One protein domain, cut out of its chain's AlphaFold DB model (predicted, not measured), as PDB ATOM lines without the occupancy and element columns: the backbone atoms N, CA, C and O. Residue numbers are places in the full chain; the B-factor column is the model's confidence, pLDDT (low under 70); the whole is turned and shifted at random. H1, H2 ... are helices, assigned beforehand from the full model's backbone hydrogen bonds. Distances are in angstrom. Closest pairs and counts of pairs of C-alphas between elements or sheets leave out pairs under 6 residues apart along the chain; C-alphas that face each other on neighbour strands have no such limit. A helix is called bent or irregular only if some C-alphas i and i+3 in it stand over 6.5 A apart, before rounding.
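AT A GLANCE: This is residues 160 to 188 and 203 to 258 of the 641 residues of an uncharacterized protein of Panaeolus cyanescens (UniProt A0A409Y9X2). One long, nearly straight helix, H2, makes the full length of a thin rod, and the shorter helix H1 runs back beside its first part with little contact between the two. The two helices come near each other toward the cut; away from it, residues 160 to 174 of H1 stand free, and residues 218 to 258 of H2 stick out as a long arm. The printed part has 85 residues with two named helices, H1 then H2, and no named strand; the class is all helix. The whole is extended, with a radius of gyration of the C-alphas of 23.4 A, and its C-alphas span 82 by 20 by 14 A.

IN THESE COORDINATES: H2, residues 203 to 258, measures 81.9 A from first to last C-alpha, from C-alpha 203 at (-18.851, -3.554, 57.173) to C-alpha 258 at (-17.137, -44.304, -13.820). H1, residues 160 to 188, measures 42.2 A and begins with C-alpha 160 at (-12.680, -15.220, 15.350). Neither helix is bent.

HOW THE PARTS SIT: H2 has N-to-C direction (0.08, -0.48, -0.87), and H1 has (0.05, 0.23, 0.97). H1 and H2 are near each other, with 9 pairs of C-alphas within 10 A. No pair comes within 8 A, but only just: the closest are 8.0 A apart. Every O i to N i+4 pair of H2 is within hydrogen-bond range; in H1 24 of 25 are.

THE WHOLE: The two C-alphas farthest apart are those of Arg 203 and Leu 258, at 81.9 A. The link from H1 to H2 runs across the cut, where residues 189 to 202 are not printed; C-alphas 188 and 203 are 10.8 A apart. The mean pLDDT of the printed part of this model is 84.8, and no printed residue is under 70.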
ATOM      1  N   LEU A 160     -11.635 -15.372  14.337       83.25
ATOM      2  CA  LEU A 160     -12.680 -15.220  15.350       83.25
ATOM      3  C   LEU A 160     -12.416 -16.094  16.589       83.25
ATOM      4  O   LEU A 160     -12.516 -15.612  17.713       83.25
ATOM      5  N   VAL A 161     -12.025 -17.360  16.398       82.81
ATOM      6  CA  VAL A 161     -11.668 -18.273  17.502       82.81
ATOM      7  C   VAL A 161     -10.465 -17.751  18.289       82.81
ATOM      8  O   VAL A 161     -10.508 -17.733  19.517       82.81
ATOM      9  N   ASN A 162      -9.420 -17.269  17.609       83.44
ATOM     10  CA  ASN A 162      -8.254 -16.681  18.273       83.44
ATOM     11  C   ASN A 162      -8.621 -15.406  19.056       83.44
ATOM     12  O   ASN A 162      -8.091 -15.180  20.143       83.44
ATOM     13  N   GLN A 163      -9.537 -14.586  18.528       88.31
ATOM     14  CA  GLN A 163     -10.040 -13.390  19.205       88.31
ATOM     15  C   GLN A 163     -10.824 -13.753  20.476       88.31
ATOM     16  O   GLN A 163     -10.509 -13.224  21.540       88.31
ATOM     17  N   TYR A 164     -11.750 -14.715  20.400       79.44
ATOM     18  CA  TYR A 164     -12.475 -15.234  21.569       79.44
ATOM     19  C   TYR A 164     -11.539 -15.840  22.626       79.44
ATOM     20  O   TYR A 164     -11.739 -15.631  23.819       79.44
ATOM     21  N   GLN A 165     -10.491 -16.561  22.215       83.06
ATOM     22  CA  GLN A 165      -9.493 -17.098  23.148       83.06
ATOM     23  C   GLN A 165      -8.697 -15.988  23.851       83.06
ATOM     24  O   GLN A 165      -8.458 -16.082  25.054       83.06
ATOM     25  N   ALA A 166      -8.324 -14.923  23.134       84.44
ATOM     26  CA  ALA A 166      -7.646 -13.767  23.722       84.44
ATOM     27  C   ALA A 166      -8.558 -12.964  24.672       84.44
ATOM     28  O   ALA A 166      -8.091 -12.447  25.684       84.44
ATOM     29  N   GLU A 167      -9.853 -12.872  24.373       84.31
ATOM     30  CA  GLU A 167     -10.842 -12.205  25.227       84.31
ATOM     31  C   GLU A 167     -11.137 -13.013  26.503       84.31
ATOM     32  O   GLU A 167     -11.101 -12.457  27.601       84.31
ATOM     33  N   ASN A 168     -11.273 -14.341  26.394       76.62
ATOM     34  CA  ASN A 168     -11.361 -15.232  27.556       76.62
ATOM     35  C   ASN A 168     -10.095 -15.190  28.430       76.62
ATOM     36  O   ASN A 168     -10.198 -15.259  29.653       76.62
ATOM     37  N   ALA A 169      -8.902 -15.047  27.837       83.50
ATOM     38  CA  ALA A 169      -7.667 -14.883  28.604       83.50
ATOM     39  C   ALA A 169      -7.691 -13.600  29.457       83.50
ATOM     40  O   ALA A 169      -7.408 -13.665  30.651       83.50
ATOM     41  N   LYS A 170      -8.126 -12.467  28.883       86.94
ATOM     42  CA  LYS A 170      -8.299 -11.197  29.615       86.94
ATOM     43  C   LYS A 170      -9.363 -11.283  30.712       86.94
ATOM     44  O   LYS A 170      -9.158 -10.766  31.805       86.94
ATOM     45  N   LEU A 171     -10.487 -11.952  30.447       81.00
ATOM     46  CA  LEU A 171     -11.533 -12.182  31.453       81.00
ATOM     47  C   LEU A 171     -11.042 -13.059  32.614       81.00
ATOM     48  O   LEU A 171     -11.445 -12.841  33.755       81.00
ATOM     49  N   ASN A 172     -10.166 -14.030  32.351       80.44
ATOM     50  CA  ASN A 172      -9.537 -14.827  33.403       80.44
ATOM     51  C   ASN A 172      -8.518 -14.011  34.211       80.44
ATOM     52  O   ASN A 172      -8.499 -14.131  35.432       80.44
ATOM     53  N   GLU A 173      -7.724 -13.155  33.564       86.19
ATOM     54  CA  GLU A 173      -6.778 -12.246  34.231       86.19
ATOM     55  C   GLU A 173      -7.508 -11.273  35.177       86.19
ATOM     56  O   GLU A 173      -7.213 -11.243  36.372       86.19
ATOM     57  N   ALA A 174      -8.571 -10.613  34.702       83.56
ATOM     58  CA  ALA A 174      -9.418  -9.742  35.525       83.56
ATOM     59  C   ALA A 174     -10.129 -10.488  36.678       83.56
ATOM     60  O   ALA A 174     -10.323  -9.934  37.758       83.56
ATOM     61  N   ASN A 175     -10.501 -11.762  36.491       76.56
ATOM     62  CA  ASN A 175     -11.045 -12.590  37.577       76.56
ATOM     63  C   ASN A 175      -9.993 -12.958  38.637       76.56
ATOM     64  O   ASN A 175     -10.353 -13.157  39.797       76.56
ATOM     65  N   VAL A 176      -8.714 -13.078  38.265       86.50
ATOM     66  CA  VAL A 176      -7.617 -13.300  39.223       86.50
ATOM     67  C   VAL A 176      -7.336 -12.023  40.013       86.50
ATOM     68  O   VAL A 176      -7.213 -12.098  41.234       86.50
ATOM     69  N   GLU A 177      -7.321 -10.867  39.348       87.12
ATOM     70  CA  GLU A 177      -7.162  -9.546  39.974       87.12
ATOM     71  C   GLU A 177      -8.292  -9.262  40.983       87.12
ATOM     72  O   GLU A 177      -8.026  -9.085  42.171       87.12
ATOM     73  N   LEU A 178      -9.560  -9.407  40.578       80.88
ATOM     74  CA  LEU A 178     -10.712  -9.266  41.484       80.88
ATOM     75  C   LEU A 178     -10.677 -10.240  42.676       80.88
ATOM     76  O   LEU A 178     -11.121  -9.891  43.771       80.88
ATOM     77  N   LYS A 179     -10.158 -11.464  42.498       82.00
ATOM     78  CA  LYS A 179      -9.980 -12.424  43.605       82.00
ATOM     79  C   LYS A 179      -8.848 -12.005  44.554       82.00
ATOM     80  O   LYS A 179      -8.950 -12.288  45.749       82.00
ATOM     81  N   ALA A 180      -7.812 -11.319  44.065       83.25
ATOM     82  CA  ALA A 180      -6.743 -10.759  44.892       83.25
ATOM     83  C   ALA A 180      -7.232  -9.551  45.713       83.25
ATOM     84  O   ALA A 180      -7.059  -9.550  46.935       83.25
ATOM     85  N   ASP A 181      -7.931  -8.601  45.082       81.69
ATOM     86  CA  ASP A 181      -8.517  -7.425  45.745       81.69
ATOM     87  C   ASP A 181      -9.475  -7.828  46.874       81.69
ATOM     88  O   ASP A 181      -9.414  -7.310  47.991       81.69
ATOM     89  N   LEU A 182     -10.336  -8.818  46.619       75.44
ATOM     90  CA  LEU A 182     -11.304  -9.334  47.591       75.44
ATOM     91  C   LEU A 182     -10.599 -10.013  48.787       75.44
ATOM     92  O   LEU A 182     -11.045  -9.892  49.934       75.44
ATOM     93  N   ALA A 183      -9.450 -10.659  48.553       78.25
ATOM     94  CA  ALA A 183      -8.600 -11.228  49.600       78.25
ATOM     95  C   ALA A 183      -7.771 -10.175  50.368       78.25
ATOM     96  O   ALA A 183      -7.366 -10.420  51.508       78.25
ATOM     97  N   GLU A 184      -7.494  -9.009  49.783       80.25
ATOM     98  CA  GLU A 184      -6.899  -7.864  50.486       80.25
ATOM     99  C   GLU A 184      -7.934  -7.132  51.343       80.25
ATOM    100  O   GLU A 184      -7.726  -6.968  52.545       80.25
ATOM    101  N   LEU A 185      -9.106  -6.834  50.780       76.62
ATOM    102  CA  LEU A 185     -10.232  -6.226  51.491       76.62
ATOM    103  C   LEU A 185     -10.642  -7.048  52.726       76.62
ATOM    104  O   LEU A 185     -10.852  -6.494  53.807       76.62
ATOM    105  N   SER A 186     -10.669  -8.379  52.594       76.50
ATOM    106  CA  SER A 186     -10.943  -9.303  53.704       76.50
ATOM    107  C   SER A 186      -9.920  -9.196  54.844       76.50
ATOM    108  O   SER A 186     -10.301  -9.283  56.012       76.50
ATOM    109  N   ARG A 187      -8.636  -8.965  54.532       77.69
ATOM    110  CA  ARG A 187      -7.575  -8.761  55.537       77.69
ATOM    111  C   ARG A 187      -7.725  -7.409  56.236       77.69
ATOM    112  O   ARG A 187      -7.639  -7.353  57.460       77.69
ATOM    113  N   THR A 188      -8.023  -6.347  55.488       72.50
ATOM    114  CA  THR A 188      -8.245  -5.001  56.043       72.50
ATOM    115  C   THR A 188      -9.430  -4.970  57.013       72.50
ATOM    116  O   THR A 188      -9.337  -4.366  58.079       72.50
ATOM    117  N   ARG A 203     -19.401  -2.191  57.269       80.69
ATOM    118  CA  ARG A 203     -18.851  -3.554  57.173       80.69
ATOM    119  C   ARG A 203     -19.938  -4.586  56.884       80.69
ATOM    120  O   ARG A 203     -19.743  -5.412  55.999       80.69
ATOM    121  N   GLU A 204     -21.080  -4.537  57.563       85.06
ATOM    122  CA  GLU A 204     -22.201  -5.462  57.329       85.06
ATOM    123  C   GLU A 204     -22.771  -5.316  55.900       85.06
ATOM    124  O   GLU A 204     -23.027  -6.325  55.232       85.06
ATOM    125  N   ARG A 205     -22.859  -4.088  55.361       87.88
ATOM    126  CA  ARG A 205     -23.197  -3.850  53.940       87.88
ATOM    127  C   ARG A 205     -22.130  -4.408  52.992       87.88
ATOM    128  O   ARG A 205     -22.476  -5.125  52.056       87.88
ATOM    129  N   MET A 206     -20.847  -4.161  53.260       83.06
ATOM    130  CA  MET A 206     -19.741  -4.706  52.459       83.06
ATOM    131  C   MET A 206     -19.718  -6.241  52.468       83.06
ATOM    132  O   MET A 206     -19.541  -6.844  51.413       83.06
ATOM    133  N   PHE A 207     -19.963  -6.892  53.611       83.56
ATOM    134  CA  PHE A 207     -20.086  -8.351  53.693       83.56
ATOM    135  C   PHE A 207     -21.293  -8.877  52.904       83.56
ATOM    136  O   PHE A 207     -21.162  -9.869  52.184       83.56
ATOM    137  N   SER A 208     -22.445  -8.201  52.985       88.44
ATOM    138  CA  SER A 208     -23.639  -8.515  52.185       88.44
ATOM    139  C   SER A 208     -23.346  -8.460  50.682       88.44
ATOM    140  O   SER A 208     -23.656  -9.402  49.948       88.44
ATOM    141  N   ASP A 209     -22.702  -7.389  50.215       85.69
ATOM    142  CA  ASP A 209     -22.403  -7.198  48.794       85.69
ATOM    143  C   ASP A 209     -21.270  -8.106  48.300       85.69
ATOM    144  O   ASP A 209     -21.372  -8.664  47.205       85.69
ATOM    145  N   MET A 210     -20.259  -8.375  49.131       85.50
ATOM    146  CA  MET A 210     -19.232  -9.385  48.860       85.50
ATOM    147  C   MET A 210     -19.846 -10.786  48.729       85.50
ATOM    148  O   MET A 210     -19.508 -11.520  47.801       85.50
ATOM    149  N   HIS A 211     -20.803 -11.151  49.589       85.06
ATOM    150  CA  HIS A 211     -21.497 -12.438  49.492       85.06
ATOM    151  C   HIS A 211     -22.344 -12.537  48.210       85.06
ATOM    152  O   HIS A 211     -22.283 -13.551  47.509       85.06
ATOM    153  N   LYS A 212     -23.063 -11.469  47.828       88.19
ATOM    154  CA  LYS A 212     -23.768 -11.390  46.528       88.19
ATOM    155  C   LYS A 212     -22.800 -11.516  45.346       88.19
ATOM    156  O   LYS A 212     -23.144 -12.149  44.347       88.19
ATOM    157  N   LEU A 213     -21.607 -10.926  45.435       86.38
ATOM    158  CA  LEU A 213     -20.595 -10.995  44.381       86.38
ATOM    159  C   LEU A 213     -20.034 -12.418  44.238       86.38
ATOM    160  O   LEU A 213     -19.995 -12.937  43.125       86.38
ATOM    161  N   ILE A 214     -19.712 -13.088  45.350       86.31
ATOM    162  CA  ILE A 214     -19.288 -14.499  45.371       86.31
ATOM    163  C   ILE A 214     -20.365 -15.404  44.748       86.31
ATOM    164  O   ILE A 214     -20.048 -16.243  43.904       86.31
ATOM    165  N   GLN A 215     -21.644 -15.199  45.088       87.69
ATOM    166  CA  GLN A 215     -22.747 -15.941  44.463       87.69
ATOM    167  C   GLN A 215     -22.828 -15.700  42.945       87.69
ATOM    168  O   GLN A 215     -22.977 -16.659  42.185       87.69
ATOM    169  N   LYS A 216     -22.685 -14.449  42.480       87.12
ATOM    170  CA  LYS A 216     -22.656 -14.123  41.039       87.12
ATOM    171  C   LYS A 216     -21.486 -14.795  40.318       87.12
ATOM    172  O   LYS A 216     -21.704 -15.388  39.263       87.12
ATOM    173  N   VAL A 217     -20.278 -14.756  40.888       86.19
ATOM    174  CA  VAL A 217     -19.093 -15.430  40.328       86.19
ATOM    175  C   VAL A 217     -19.338 -16.938  40.215       86.19
ATOM    176  O   VAL A 217     -19.136 -17.497  39.143       86.19
ATOM    177  N   GLY A 218     -19.893 -17.582  41.247       88.88
ATOM    178  CA  GLY A 218     -20.218 -19.014  41.206       88.88
ATOM    179  C   GLY A 218     -21.295 -19.404  40.176       88.88
ATOM    180  O   GLY A 218     -21.305 -20.539  39.695       88.88
ATOM    181  N   VAL A 219     -22.197 -18.488  39.801       88.12
ATOM    182  CA  VAL A 219     -23.143 -18.693  38.685       88.12
ATOM    183  C   VAL A 219     -22.435 -18.556  37.333       88.12
ATOM    184  O   VAL A 219     -22.661 -19.382  36.447       88.12
ATOM    185  N   LEU A 220     -21.553 -17.565  37.180       83.56
ATOM    186  CA  LEU A 220     -20.778 -17.350  35.951       83.56
ATOM    187  C   LEU A 220     -19.768 -18.479  35.691       83.56
ATOM    188  O   LEU A 220     -19.667 -18.947  34.560       83.56
ATOM    189  N   GLU A 221     -19.086 -18.985  36.722       86.94
ATOM    190  CA  GLU A 221     -18.177 -20.135  36.606       86.94
ATOM    191  C   GLU A 221     -18.919 -21.393  36.110       86.94
ATOM    192  O   GLU A 221     -18.437 -22.079  35.207       86.94
ATOM    193  N   LYS A 222     -20.138 -21.655  36.608       89.50
ATOM    194  CA  LYS A 222     -20.994 -22.754  36.115       89.50
ATOM    195  C   LYS A 222     -21.464 -22.540  34.672       89.50
ATOM    196  O   LYS A 222     -21.508 -23.496  33.902       89.50
ATOM    197  N   ALA A 223     -21.805 -21.307  34.297       83.56
ATOM    198  CA  ALA A 223     -22.192 -20.980  32.925       83.56
ATOM    199  C   ALA A 223     -21.022 -21.173  31.940       83.56
ATOM    200  O   ALA A 223     -21.214 -21.763  30.878       83.56
ATOM    201  N   ASN A 224     -19.806 -20.768  32.320       84.25
ATOM    202  CA  ASN A 224     -18.601 -20.997  31.521       84.25
ATOM    203  C   ASN A 224     -18.286 -22.492  31.366       84.25
ATOM    204  O   ASN A 224     -17.992 -22.925  30.256       84.25
ATOM    205  N   GLN A 225     -18.418 -23.299  32.425       89.88
ATOM    206  CA  GLN A 225     -18.243 -24.759  32.331       89.88
ATOM    207  C   GLN A 225     -19.228 -25.403  31.341       89.88
ATOM    208  O   GLN A 225     -18.833 -26.262  30.553       89.88
ATOM    209  N   LEU A 226     -20.495 -24.967  31.331       86.75
ATOM    210  CA  LEU A 226     -21.483 -25.436  30.351       86.75
ATOM    211  C   LEU A 226     -21.096 -25.035  28.917       86.75
ATOM    212  O   LEU A 226     -21.080 -25.888  28.027       86.75
ATOM    213  N   LEU A 227     -20.694 -23.777  28.702       85.62
ATOM    214  CA  LEU A 227     -20.226 -23.299  27.395       85.62
ATOM    215  C   LEU A 227     -18.981 -24.056  26.901       85.62
ATOM    216  O   LEU A 227     -18.905 -24.399  25.721       85.62
ATOM    217  N   GLU A 228     -18.031 -24.381  27.782       88.88
ATOM    218  CA  GLU A 228     -16.883 -25.226  27.434       88.88
ATOM    219  C   GLU A 228     -17.315 -26.634  27.001       88.88
ATOM    220  O   GLU A 228     -16.771 -27.165  26.025       88.88
ATOM    221  N   THR A 229     -18.307 -27.237  27.668       90.69
ATOM    222  CA  THR A 229     -18.835 -28.544  27.241       90.69
ATOM    223  C   THR A 229     -19.534 -28.478  25.882       90.69
ATOM    224  O   THR A 229     -19.270 -29.338  25.038       90.69
ATOM    225  N   ASP A 230     -20.322 -27.435  25.611       84.38
ATOM    226  CA  ASP A 230     -20.989 -27.242  24.316       84.38
ATOM    227  C   ASP A 230     -19.975 -27.038  23.178       84.38
ATOM    228  O   ASP A 230     -20.083 -27.665  22.119       84.38
ATOM    229  N   VAL A 231     -18.926 -26.236  23.403       86.25
ATOM    230  CA  VAL A 231     -17.829 -26.044  22.436       86.25
ATOM    231  C   VAL A 231     -17.107 -27.365  22.140       86.25
ATOM    232  O   VAL A 231     -16.777 -27.642  20.982       86.25
ATOM    233  N   GLN A 232     -16.899 -28.224  23.144       89.50
ATOM    234  CA  GLN A 232     -16.320 -29.556  22.929       89.50
ATOM    235  C   GLN A 232     -17.247 -30.490  22.135       89.50
ATOM    236  O   GLN A 232     -16.755 -31.240  21.286       89.50
ATOM    237  N   VAL A 233     -18.561 -30.460  22.382       86.81
ATOM    238  CA  VAL A 233     -19.548 -31.258  21.632       86.81
ATOM    239  C   VAL A 233     -19.582 -30.818  20.167       86.81
ATOM    240  O   VAL A 233     -19.322 -31.640  19.284       86.81
ATOM    241  N   LEU A 234     -19.761 -29.520  19.908       84.31
ATOM    242  CA  LEU A 234     -19.752 -28.946  18.557       84.31
ATOM    243  C   LEU A 234     -18.429 -29.222  17.822       84.31
ATOM    244  O   LEU A 234     -18.424 -29.512  16.624       84.31
ATOM    245  N   GLY A 235     -17.297 -29.204  18.534       89.56
ATOM    246  CA  GLY A 235     -15.994 -29.581  17.985       89.56
ATOM    247  C   GLY A 235     -15.938 -31.030  17.478       89.56
ATOM    248  O   GLY A 235     -15.372 -31.286  16.411       89.56
ATOM    249  N   ARG A 236     -16.557 -31.978  18.197       91.94
ATOM    250  CA  ARG A 236     -16.647 -33.394  17.784       91.94
ATOM    251  C   ARG A 236     -17.604 -33.579  16.605       91.94
ATOM    252  O   ARG A 236     -17.266 -34.293  15.660       91.94
ATOM    253  N   GLU A 237     -18.757 -32.915  16.625       86.44
ATOM    254  CA  GLU A 237     -19.735 -32.962  15.530       86.44
ATOM    255  C   GLU A 237     -19.157 -32.408  14.224       86.44
ATOM    256  O   GLU A 237     -19.267 -33.043  13.174       86.44
ATOM    257  N   ASN A 238     -18.449 -31.279  14.287       84.25
ATOM    258  CA  ASN A 238     -17.809 -30.668  13.124       84.25
ATOM    259  C   ASN A 238     -16.706 -31.580  12.537       84.25
ATOM    260  O   ASN A 238     -16.611 -31.753  11.320       84.25
ATOM    261  N   GLN A 239     -15.936 -32.281  13.382       90.12
ATOM    262  CA  GLN A 239     -15.009 -33.325  12.917       90.12
ATOM    263  C   GLN A 239     -15.726 -34.514  12.251       90.12
ATOM    264  O   GLN A 239     -15.233 -35.036  11.246       90.12
ATOM    265  N   ALA A 240     -16.874 -34.950  12.777       89.56
ATOM    266  CA  ALA A 240     -17.659 -36.037  12.190       89.56
ATOM    267  C   ALA A 240     -18.260 -35.643  10.828       89.56
ATOM    268  O   ALA A 240     -18.146 -36.401   9.860       89.56
ATOM    269  N   LEU A 241     -18.820 -34.434  10.721       84.06
ATOM    270  CA  LEU A 241     -19.315 -33.872   9.462       84.06
ATOM    271  C   LEU A 241     -18.194 -33.729   8.428       84.06
ATOM    272  O   LEU A 241     -18.388 -34.117   7.277       84.06
ATOM    273  N   LYS A 242     -17.002 -33.274   8.833       89.56
ATOM    274  CA  LYS A 242     -15.840 -33.185   7.940       89.56
ATOM    275  C   LYS A 242     -15.421 -34.549   7.379       89.56
ATOM    276  O   LYS A 242     -15.185 -34.655   6.178       89.56
ATOM    277  N   LYS A 243     -15.388 -35.602   8.207       91.38
ATOM    278  CA  LYS A 243     -15.126 -36.978   7.733       91.38
ATOM    279  C   LYS A 243     -16.196 -37.458   6.746       91.38
ATOM    280  O   LYS A 243     -15.862 -38.099   5.755       91.38
ATOM    281  N   LYS A 244     -17.470 -37.130   6.991       88.44
ATOM    282  CA  LYS A 244     -18.578 -37.478   6.086       88.44
ATOM    283  C   LYS A 244     -18.490 -36.736   4.747       88.44
ATOM    284  O   LYS A 244     -18.728 -37.355   3.716       88.44
ATOM    285  N   ALA A 245     -18.116 -35.455   4.756       84.94
ATOM    286  CA  ALA A 245     -17.883 -34.676   3.539       84.94
ATOM    287  C   ALA A 245     -16.758 -35.286   2.689       84.94
ATOM    288  O   ALA A 245     -16.987 -35.590   1.524       84.94
ATOM    289  N   GLN A 246     -15.610 -35.601   3.301       89.81
ATOM    290  CA  GLN A 246     -14.489 -36.269   2.621       89.81
ATOM    291  C   GLN A 246     -14.870 -37.646   2.045       89.81
ATOM    292  O   GLN A 246     -14.408 -38.021   0.970       89.81
ATOM    293  N   GLY A 247     -15.738 -38.400   2.732       90.44
ATOM    294  CA  GLY A 247     -16.277 -39.660   2.214       90.44
ATOM    295  C   GLY A 247     -17.134 -39.477   0.956       90.44
ATOM    296  O   GLY A 247     -16.961 -40.215  -0.010       90.44
ATOM    297  N   LEU A 248     -18.010 -38.466   0.946       86.31
ATOM    298  CA  LEU A 248     -18.861 -38.133  -0.205       86.31
ATOM    299  C   LEU A 248     -18.068 -37.520  -1.371       86.31
ATOM    300  O   LEU A 248     -18.408 -37.758  -2.525       86.31
ATOM    301  N   GLU A 249     -17.009 -36.758  -1.099       87.12
ATOM    302  CA  GLU A 249     -16.061 -36.295  -2.124       87.12
ATOM    303  C   GLU A 249     -15.381 -37.490  -2.806       87.12
ATOM    304  O   GLU A 249     -15.417 -37.590  -4.029       87.12
ATOM    305  N   GLY A 250     -14.871 -38.458  -2.034       89.88
ATOM    306  CA  GLY A 250     -14.279 -39.683  -2.582       89.88
ATOM    307  C   GLY A 250     -15.267 -40.610  -3.308       89.88
ATOM    308  O   GLY A 250     -14.859 -41.378  -4.177       89.88
ATOM    309  N   GLU A 251     -16.561 -40.558  -2.982       85.69
ATOM    310  CA  GLU A 251     -17.615 -41.267  -3.723       85.69
ATOM    311  C   GLU A 251     -17.974 -40.546  -5.033       85.69
ATOM    312  O   GLU A 251     -18.103 -41.194  -6.072       85.69
ATOM    313  N   ASN A 252     -18.049 -39.210  -5.020       80.44
ATOM    314  CA  ASN A 252     -18.240 -38.405  -6.230       80.44
ATOM    315  C   ASN A 252     -17.067 -38.536  -7.211       80.44
ATOM    316  O   ASN A 252     -17.306 -38.590  -8.415       80.44
ATOM    317  N   GLU A 253     -15.827 -38.622  -6.721       90.25
ATOM    318  CA  GLU A 253     -14.650 -38.837  -7.573       90.25
ATOM    319  C   GLU A 253     -14.741 -40.196  -8.290       90.25
ATOM    320  O   GLU A 253     -14.659 -40.257  -9.512       90.25
ATOM    321  N   LYS A 254     -15.090 -41.274  -7.569       87.44
ATOM    322  CA  LYS A 254     -15.349 -42.596  -8.176       87.44
ATOM    323  C   LYS A 254     -16.497 -42.583  -9.190       87.44
ATOM    324  O   LYS A 254     -16.453 -43.312 -10.177       87.44
ATOM    325  N   LEU A 255     -17.547 -41.796  -8.945       78.88
ATOM    326  CA  LEU A 255     -18.657 -41.645  -9.891       78.88
ATOM    327  C   LEU A 255     -18.243 -40.863 -11.145       78.88
ATOM    328  O   LEU A 255     -18.733 -41.186 -12.226       78.88
ATOM    329  N   ARG A 256     -17.327 -39.891 -11.028       82.69
ATOM    330  CA  ARG A 256     -16.696 -39.229 -12.180       82.69
ATOM    331  C   ARG A 256     -15.829 -40.202 -12.964       82.69
ATOM    332  O   ARG A 256     -16.067 -40.345 -14.157       82.69
ATOM    333  N   ASP A 257     -14.953 -40.961 -12.307       83.62
ATOM    334  CA  ASP A 257     -14.140 -41.997 -12.962       83.62
ATOM    335  C   ASP A 257     -15.018 -43.004 -13.735       83.62
ATOM    336  O   ASP A 257     -14.714 -43.370 -14.871       83.62
ATOM    337  N   LEU A 258     -16.156 -43.421 -13.165       78.44
ATOM    338  CA  LEU A 258     -17.137 -44.304 -13.820       78.44
ATOM    339  C   LEU A 258     -17.915 -43.649 -14.977       78.44
ATOM    340  O   LEU A 258     -18.464 -44.361 -15.822       78.44
TER     341      LEU A 258